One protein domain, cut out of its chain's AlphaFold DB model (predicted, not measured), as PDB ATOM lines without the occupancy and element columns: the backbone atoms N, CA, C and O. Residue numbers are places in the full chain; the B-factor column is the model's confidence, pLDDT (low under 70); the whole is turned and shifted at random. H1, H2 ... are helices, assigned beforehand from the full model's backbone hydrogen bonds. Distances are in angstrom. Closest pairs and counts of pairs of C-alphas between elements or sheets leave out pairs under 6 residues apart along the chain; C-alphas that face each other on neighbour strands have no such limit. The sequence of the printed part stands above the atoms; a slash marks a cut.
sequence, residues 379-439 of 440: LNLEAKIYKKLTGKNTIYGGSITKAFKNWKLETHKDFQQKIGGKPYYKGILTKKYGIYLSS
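AT A GLANCE: This is residues 379 to 439 of the 440 residues of an uncharacterized protein of Candidatus Lokiarchaeota archaeon (UniProt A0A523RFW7). Look for one long helix, H2, with two shorter helices over the same side of it: H1 crosses its first half almost at a right angle, and H3 lies slantwise near its last part. H1 and H3 run roughly side by side, but the contacts are few, and each long link between helices holds a small loop of two short paired stretches. The printed part has 61 residues with three named helices, in the order H1, H2, H3, and no named strand; the class is all helix. The whole is compact, with a radius of gyration of the C-alphas of 11.8 A and spans of 34 by 23 by 16 A.

HOW THE PARTS SIT: Begin with H1, residues 379 to 390; with residues 382 to 386 alone it touches H2, residues 402 to 418. Their closest C-alphas, those of Tyr 386 and Phe 404, are 7.2 A apart, and their lines are about perpendicular at 85 degrees. H3, residues 431 to 437, is close to H2 but not clearly touching: the closest C-alphas, of Phe 415 and Tyr 433, are 7.2 A apart, at a steep tilt of 59 degrees, opposite ways. H3 is also close to H1 but not clearly touching, with the closest C-alphas, of Ile 385 and Leu 437, 7.5 A apart, at a shallow tilt of 26 degrees, the same way. In H1, H2 and H3 every O i to N i+4 pair is within hydrogen-bond range.

IN THESE COORDINATES: Find C-alpha 379 at (-51.906, -39.493, -0.153); from there H1 runs 16.3 A to C-alpha 390. H2 runs 24.5 A from C-alpha 402 at (-39.114, -40.869, 7.003) to C-alpha 418. H3 runs 9.9 A from C-alpha 431 to C-alpha 437 at (-47.867, -45.513, -10.150). Between the helices, residues 395 to 396 pair antiparallel with 399 to 400, and residues 424 to 425 with 428 to 429.

THE WHOLE: The two C-alphas farthest apart, those of Gly 397 and Gly 420, are 35.1 A apart. The printed part has no cut, and the links H1 to H2 and H2 to H3, of 11 and 12 residues, are long. The mean pLDDT of the printed part is 83.8; look for values under 70 at residue 379 and residues 396 to 399.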
ATOM      1  N   LEU A 379     -52.749 -38.746  -1.087       62.69
ATOM      2  CA  LEU A 379     -51.906 -39.493  -0.153       62.69
ATOM      3  C   LEU A 379     -52.235 -41.000  -0.086       62.69
ATOM      4  O   LEU A 379     -51.384 -41.802   0.286       62.69
ATOM      5  N   ASN A 380     -53.465 -41.396  -0.427       71.06
ATOM      6  CA  ASN A 380     -53.956 -42.765  -0.262       71.06
ATOM      7  C   ASN A 380     -53.479 -43.715  -1.366       71.06
ATOM      8  O   ASN A 380     -53.356 -44.910  -1.100       71.06
ATOM      9  N   LEU A 381     -53.234 -43.228  -2.588       79.00
ATOM     10  CA  LEU A 381     -52.772 -44.077  -3.695       79.00
ATOM     11  C   LEU A 381     -51.306 -44.476  -3.483       79.00
ATOM     12  O   LEU A 381     -50.981 -45.659  -3.421       79.00
ATOM     13  N   GLU A 382     -50.448 -43.484  -3.258       85.12
ATOM     14  CA  GLU A 382     -49.022 -43.676  -2.974       85.12
ATOM     15  C   GLU A 382     -48.805 -44.523  -1.722       85.12
ATOM     16  O   GLU A 382     -47.954 -45.407  -1.705       85.12
ATOM     17  N   ALA A 383     -49.618 -44.308  -0.681       85.19
ATOM     18  CA  ALA A 383     -49.514 -45.098   0.536       85.19
ATOM     19  C   ALA A 383     -49.895 -46.569   0.343       85.19
ATOM     20  O   ALA A 383     -49.296 -47.441   0.975       85.19
ATOM     21  N   LYS A 384     -50.868 -46.860  -0.530       86.25
ATOM     22  CA  LYS A 384     -51.224 -48.240  -0.884       86.25
ATOM     23  C   LYS A 384     -50.092 -48.925  -1.645       86.25
ATOM     24  O   LYS A 384     -49.754 -50.054  -1.303       86.25
ATOM     25  N   ILE A 385     -49.494 -48.239  -2.618       86.25
ATOM     26  CA  ILE A 385     -48.403 -48.789  -3.436       86.25
ATOM     27  C   ILE A 385     -47.158 -49.026  -2.583       86.25
ATOM     28  O   ILE A 385     -46.621 -50.128  -2.577       86.25
ATOM     29  N   TYR A 386     -46.766 -48.053  -1.759       88.31
ATOM     30  CA  TYR A 386     -45.646 -48.222  -0.836       88.31
ATOM     31  C   TYR A 386     -45.827 -49.420   0.097       88.31
ATOM     32  O   TYR A 386     -44.899 -50.207   0.295       88.31
ATOM     33  N   LYS A 387     -47.032 -49.585   0.659       89.06
ATOM     34  CA  LYS A 387     -47.337 -50.719   1.532       89.06
ATOM     35  C   LYS A 387     -47.297 -52.050   0.776       89.06
ATOM     36  O   LYS A 387     -46.827 -53.028   1.346       89.06
ATOM     37  N   LYS A 388     -47.755 -52.085  -0.480       89.06
ATOM     38  CA  LYS A 388     -47.690 -53.271  -1.350       89.06
ATOM     39  C   LYS A 388     -46.239 -53.670  -1.646       89.06
ATOM     40  O   LYS A 388     -45.914 -54.841  -1.525       89.06
ATOM     41  N   LEU A 389     -45.379 -52.703  -1.969       85.56
ATOM     42  CA  LEU A 389     -43.981 -52.955  -2.342       85.56
ATOM     43  C   LEU A 389     -43.079 -53.283  -1.148       85.56
ATOM     44  O   LEU A 389     -42.179 -54.104  -1.259       85.56
ATOM     45  N   THR A 390     -43.287 -52.622  -0.007       85.06
ATOM     46  CA  THR A 390     -42.337 -52.683   1.119       85.06
ATOM     47  C   THR A 390     -42.870 -53.411   2.349       85.06
ATOM     48  O   THR A 390     -42.119 -53.629   3.298       85.06
ATOM     49  N   GLY A 391     -44.174 -53.707   2.399       86.94
ATOM     50  CA  GLY A 391     -44.858 -54.233   3.587       86.94
ATOM     51  C   GLY A 391     -44.947 -53.248   4.765       86.94
ATOM     52  O   GLY A 391     -45.559 -53.559   5.787       86.94
ATOM     53  N   LYS A 392     -44.360 -52.048   4.652       85.00
ATOM     54  CA  LYS A 392     -44.237 -51.077   5.749       85.00
ATOM     55  C   LYS A 392     -45.414 -50.102   5.774       85.00
ATOM     56  O   LYS A 392     -45.984 -49.730   4.749       85.00
ATOM     57  N   ASN A 393     -45.775 -49.650   6.975       83.31
ATOM     58  CA  ASN A 393     -46.813 -48.633   7.151       83.31
ATOM     59  C   ASN A 393     -46.266 -47.229   6.844       83.31
ATOM     60  O   ASN A 393     -45.142 -46.877   7.204       83.31
ATOM     61  N   THR A 394     -47.097 -46.395   6.221       83.44
ATOM     62  CA  THR A 394     -46.751 -45.010   5.860       83.44
ATOM     63  C   THR A 394     -46.867 -44.021   7.014       83.44
ATOM     64  O   THR A 394     -46.288 -42.936   6.953       83.44
ATOM     65  N   ILE A 395     -47.597 -44.390   8.069       79.19
ATOM     66  CA  ILE A 395     -47.844 -43.561   9.248       79.19
ATOM     67  C   ILE A 395     -47.439 -44.339  10.499       79.19
ATOM     68  O   ILE A 395     -47.875 -45.473  10.700       79.19
ATOM     69  N   TYR A 396     -46.648 -43.701  11.359       65.25
ATOM     70  CA  TYR A 396     -46.311 -44.185  12.697       65.25
ATOM     71  C   TYR A 396     -46.519 -43.047  13.702       65.25
ATOM     72  O   TYR A 396     -46.099 -41.917  13.456       65.25
ATOM     73  N   GLY A 397     -47.235 -43.304  14.802       63.12
ATOM     74  CA  GLY A 397     -47.523 -42.276  15.815       63.12
ATOM     75  C   GLY A 397     -48.281 -41.045  15.287       63.12
ATOM     76  O   GLY A 397     -48.095 -39.945  15.795       63.12
ATOM     77  N   GLY A 398     -49.094 -41.203  14.233       69.75
ATOM     78  CA  GLY A 398     -49.831 -40.098  13.601       69.75
ATOM     79  C   GLY A 398     -49.001 -39.213  12.662       69.75
ATOM     80  O   GLY A 398     -49.524 -38.231  12.143       69.75
ATOM     81  N   SER A 399     -47.735 -39.561  12.411       67.00
ATOM     82  CA  SER A 399     -46.837 -38.826  11.515       67.00
ATOM     83  C   SER A 399     -46.387 -39.687  10.338       67.00
ATOM     84  O   SER A 399     -46.225 -40.901  10.465       67.00
ATOM     85  N   ILE A 400     -46.169 -39.050   9.185       83.44
ATOM     86  CA  ILE A 400     -45.637 -39.717   7.992       83.44
ATOM     87  C   ILE A 400     -44.198 -40.168   8.261       83.44
ATOM     88  O   ILE A 400     -43.363 -39.360   8.679       83.44
ATOM     89  N   THR A 401     -43.901 -41.438   7.989       86.44
ATOM     90  CA  THR A 401     -42.578 -42.015   8.249       86.44
ATOM     91  C   THR A 401     -41.509 -41.434   7.315       86.44
ATOM     92  O   THR A 401     -41.770 -41.117   6.153       86.44
ATOM     93  N   LYS A 402     -40.268 -41.311   7.812       87.25
ATOM     94  CA  LYS A 402     -39.114 -40.869   7.003       87.25
ATOM     95  C   LYS A 402     -38.887 -41.798   5.803       87.25
ATOM     96  O   LYS A 402     -38.620 -41.322   4.708       87.25
ATOM     97  N   ALA A 403     -39.092 -43.100   5.998       85.56
ATOM     98  CA  ALA A 403     -38.977 -44.105   4.945       85.56
ATOM     99  C   ALA A 403     -39.975 -43.876   3.796       85.56
ATOM    100  O   ALA A 403     -39.585 -43.945   2.634       85.56
ATOM    101  N   PHE A 404     -41.232 -43.529   4.100       88.75
ATOM    102  CA  PHE A 404     -42.212 -43.203   3.062       88.75
ATOM    103  C   PHE A 404     -41.884 -41.890   2.339       88.75
ATOM    104  O   PHE A 404     -42.045 -41.807   1.125       88.75
ATOM    105  N   LYS A 405     -41.388 -40.870   3.056       88.38
ATOM    106  CA  LYS A 405     -40.953 -39.607   2.432       88.38
ATOM    107  C   LYS A 405     -39.804 -39.818   1.446       88.38
ATOM    108  O   LYS A 405     -39.848 -39.262   0.354       88.38
ATOM    109  N   ASN A 406     -38.813 -40.623   1.828       89.69
ATOM    110  CA  ASN A 406     -37.661 -40.921   0.981       89.69
ATOM    111  C   ASN A 406     -38.074 -41.720  -0.255       89.69
ATOM    112  O   ASN A 406     -37.752 -41.310  -1.364       89.69
ATOM    113  N   TRP A 407     -38.868 -42.781  -0.067       92.81
ATOM    114  CA  TRP A 407     -39.412 -43.564  -1.178       92.81
ATOM    115  C   TRP A 407     -40.183 -42.682  -2.165       92.81
ATOM    116  O   TRP A 407     -39.943 -42.728  -3.362       92.81
ATOM    117  N   LYS A 408     -41.050 -41.799  -1.655       90.81
ATOM    118  CA  LYS A 408     -41.830 -40.877  -2.485       90.81
ATOM    119  C   LYS A 408     -40.942 -39.957  -3.331       90.81
ATOM    120  O   LYS A 408     -41.231 -39.754  -4.505       90.81
ATOM    121  N   LEU A 409     -39.872 -39.415  -2.746       89.75
ATOM    122  CA  LEU A 409     -38.915 -38.562  -3.455       89.75
ATOM    123  C   LEU A 409     -38.200 -39.332  -4.576       89.75
ATOM    124  O   LEU A 409     -38.031 -38.815  -5.675       89.75
ATOM    125  N   GLU A 410     -37.797 -40.567  -4.297       90.94
ATOM    126  CA  GLU A 410     -37.102 -41.439  -5.243       90.94
ATOM    127  C   GLU A 410     -38.013 -41.847  -6.407       90.94
ATOM    128  O   GLU A 410     -37.643 -41.690  -7.566       90.94
ATOM    129  N   THR A 411     -39.260 -42.227  -6.118       88.50
ATOM    130  CA  THR A 411     -40.277 -42.518  -7.141       88.50
ATOM    131  C   THR A 411     -40.605 -41.294  -8.005       88.50
ATOM    132  O   THR A 411     -40.926 -41.435  -9.182       88.50
ATOM    133  N   HIS A 412     -40.534 -40.073  -7.456       92.12
ATOM    134  CA  HIS A 412     -40.709 -38.844  -8.245       92.12
ATOM    135  C   HIS A 412     -39.550 -38.599  -9.199       92.12
ATOM    136  O   HIS A 412     -39.793 -38.222 -10.343       92.12
ATOM    137  N   LYS A 413     -38.317 -38.830  -8.741       90.00
ATOM    138  CA  LYS A 413     -37.125 -38.725  -9.588       90.00
ATOM    139  C   LYS A 413     -37.162 -39.754 -10.719       90.00
ATOM    140  O   LYS A 413     -36.974 -39.371 -11.868       90.00
ATOM    141  N   ASP A 414     -37.492 -41.010 -10.413       91.12
ATOM    142  CA  ASP A 414     -37.581 -42.076 -11.422       91.12
ATOM    143  C   ASP A 414     -38.673 -41.785 -12.466       91.12
ATOM    144  O   ASP A 414     -38.441 -41.910 -13.667       91.12
ATOM    145  N   PHE A 415     -39.839 -41.286 -12.037       91.31
ATOM    146  CA  PHE A 415     -40.893 -40.841 -12.955       91.31
ATOM    147  C   PHE A 415     -40.427 -39.716 -13.890       91.31
ATOM    148  O   PHE A 415     -40.688 -39.754 -15.094       91.31
ATOM    149  N   GLN A 416     -39.749 -38.706 -13.338       89.25
ATOM    150  CA  GLN A 416     -39.246 -37.573 -14.113       89.25
ATOM    151  C   GLN A 416     -38.205 -38.006 -15.145       89.25
ATOM    152  O   GLN A 416     -38.238 -37.497 -16.261       89.25
ATOM    153  N   GLN A 417     -37.340 -38.958 -14.792       89.56
ATOM    154  CA  GLN A 417     -36.318 -39.492 -15.689       89.56
ATOM    155  C   GLN A 417     -36.901 -40.390 -16.785       89.56
ATOM    156  O   GLN A 417     -36.500 -40.266 -17.936       89.56
ATOM    157  N   LYS A 418     -37.854 -41.274 -16.458       87.69
ATOM    158  CA  LYS A 418     -38.370 -42.277 -17.410       87.69
ATOM    159  C   LYS A 418     -39.511 -41.793 -18.297       87.69
ATOM    160  O   LYS A 418     -39.632 -42.243 -19.428       87.69
ATOM    161  N   ILE A 419     -40.395 -40.943 -17.774       86.62
ATOM    162  CA  ILE A 419     -41.636 -40.551 -18.469       86.62
ATOM    163  C   ILE A 419     -41.660 -39.060 -18.811       86.62
ATOM    164  O   ILE A 419     -42.329 -38.657 -19.765       86.62
ATOM    165  N   GLY A 420     -40.935 -38.236 -18.052       77.06
ATOM    166  CA  GLY A 420     -40.922 -36.789 -18.225       77.06
ATOM    167  C   GLY A 420     -42.198 -36.101 -17.716       77.06
ATOM    168  O   GLY A 420     -43.326 -36.594 -17.819       77.06
ATOM    169  N   GLY A 421     -42.024 -34.900 -17.162       85.50
ATOM    170  CA  GLY A 421     -43.107 -34.067 -16.632       85.50
ATOM    171  C   GLY A 421     -43.247 -34.103 -15.108       85.50
ATOM    172  O   GLY A 421     -42.463 -34.712 -14.387       85.50
ATOM    173  N   LYS A 422     -44.245 -33.384 -14.581       88.44
ATOM    174  CA  LYS A 422     -44.438 -33.232 -13.129       88.44
ATOM    175  C   LYS A 422     -45.401 -34.299 -12.579       88.44
ATOM    176  O   LYS A 422     -46.458 -34.522 -13.179       88.44
ATOM    177  N   PRO A 423     -45.102 -34.920 -11.420       84.44
ATOM    178  CA  PRO A 423     -46.004 -35.886 -10.785       84.44
ATOM    179  C   PRO A 423     -47.327 -35.247 -10.331       84.44
ATOM    180  O   PRO A 423     -48.365 -35.912 -10.271       84.44
ATOM    181  N   TYR A 424     -47.317 -33.931 -10.090       85.75
ATOM    182  CA  TYR A 424     -48.507 -33.157  -9.745       85.75
ATOM    183  C   TYR A 424     -48.613 -31.869 -10.554       85.75
ATOM    184  O   TYR A 424     -47.609 -31.228 -10.871       85.75
ATOM    185  N   TYR A 425     -49.851 -31.448 -10.792       78.00
ATOM    186  CA  TYR A 425     -50.193 -30.141 -11.336       78.00
ATOM    187  C   TYR A 425     -51.281 -29.510 -10.465       78.00
ATOM    188  O   TYR A 425     -52.293 -30.148 -10.184       78.00
ATOM    189  N   LYS A 426     -51.051 -28.284  -9.971       79.88
ATOM    190  CA  LYS A 426     -51.952 -27.576  -9.033       79.88
ATOM    191  C   LYS A 426     -52.404 -28.438  -7.831       79.88
ATOM    192  O   LYS A 426     -53.546 -28.371  -7.395       79.88
ATOM    193  N   GLY A 427     -51.505 -29.278  -7.301       74.69
ATOM    194  CA  GLY A 427     -51.786 -30.170  -6.165       74.69
ATOM    195  C   GLY A 427     -52.592 -31.435  -6.499       74.69
ATOM    196  O   GLY A 427     -52.921 -32.200  -5.592       74.69
ATOM    197  N   ILE A 428     -52.884 -31.681  -7.779       75.56
ATOM    198  CA  ILE A 428     -53.618 -32.849  -8.277       75.56
ATOM    199  C   ILE A 428     -52.634 -33.816  -8.951       75.56
ATOM    200  O   ILE A 428     -51.713 -33.378  -9.644       75.56
ATOM    201  N   LEU A 429     -52.818 -35.127  -8.745       80.12
ATOM    202  CA  LEU A 429     -52.037 -36.181  -9.408       80.12
ATOM    203  C   LEU A 429     -52.189 -36.053 -10.925       80.12
ATOM    204  O   LEU A 429     -53.316 -36.042 -11.425       80.12
ATOM    205  N   THR A 430     -51.087 -35.985 -11.668       84.88
ATOM    206  CA  THR A 430     -51.188 -35.989 -13.132       84.88
ATOM    207  C   THR A 430     -51.584 -37.377 -13.633       84.88
ATOM    208  O   THR A 430     -51.209 -38.396 -13.051       84.88
ATOM    209  N   LYS A 431     -52.337 -37.438 -14.741       85.25
ATOM    210  CA  LYS A 431     -52.764 -38.713 -15.348       85.25
ATOM    211  C   LYS A 431     -51.560 -39.606 -15.686       85.25
ATOM    212  O   LYS A 431     -51.593 -40.794 -15.392       85.25
ATOM    213  N   LYS A 432     -50.481 -39.013 -16.217       86.62
ATOM    214  CA  LYS A 432     -49.213 -39.702 -16.516       86.62
ATOM    215  C   LYS A 432     -48.607 -40.353 -15.269       86.62
ATOM    216  O   LYS A 432     -48.241 -41.522 -15.307       86.62
ATOM    217  N   TYR A 433     -48.566 -39.626 -14.155       88.12
ATOM    218  CA  TYR A 433     -48.016 -40.151 -12.909       88.12
ATOM    219  C   TYR A 433     -48.925 -41.197 -12.251       88.12
ATOM    220  O   TYR A 433     -48.434 -42.175 -11.700       88.12
ATOM    221  N   GLY A 434     -50.249 -41.060 -12.368       83.88
ATOM    222  CA  GLY A 434     -51.192 -42.094 -11.929       83.88
ATOM    223  C   GLY A 434     -51.048 -43.416 -12.694       83.88
ATOM    224  O   GLY A 434     -51.109 -44.481 -12.079       83.88
ATOM    225  N   ILE A 435     -50.816 -43.353 -14.010       85.00
ATOM    226  CA  ILE A 435     -50.551 -44.536 -14.848       85.00
ATOM    227  C   ILE A 435     -49.234 -45.194 -14.429       85.00
ATOM    228  O   ILE A 435     -49.212 -46.390 -14.166       85.00
ATOM    229  N   TYR A 436     -48.172 -44.405 -14.272       86.75
ATOM    230  CA  TYR A 436     -46.872 -44.882 -13.799       86.75
ATOM    231  C   TYR A 436     -46.933 -45.521 -12.406       86.75
ATOM    232  O   TYR A 436     -46.390 -46.588 -12.170       86.75
ATOM    233  N   LEU A 437     -47.661 -44.920 -11.468       84.19
ATOM    234  CA  LEU A 437     -47.867 -45.513 -10.150       84.19
ATOM    235  C   LEU A 437     -48.648 -46.838 -10.208       84.19
ATOM    236  O   LEU A 437     -48.493 -47.680  -9.329       84.19
ATOM    237  N   SER A 438     -49.473 -47.032 -11.237       81.44
ATOM    238  CA  SER A 438     -50.241 -48.265 -11.433       81.44
ATOM    239  C   SER A 438     -49.424 -49.397 -12.066       81.44
ATOM    240  O   SER A 438     -49.928 -50.516 -12.117       81.44
ATOM    241  N   SER A 439     -48.189 -49.142 -12.521       80.44
ATOM    242  CA  SER A 439     -47.285 -50.179 -13.040       80.44
ATOM    243  C   SER A 439     -46.449 -50.878 -11.956       80.44
ATOM    244  O   SER A 439     -45.643 -51.739 -12.295       80.44
TER     245      SER A 439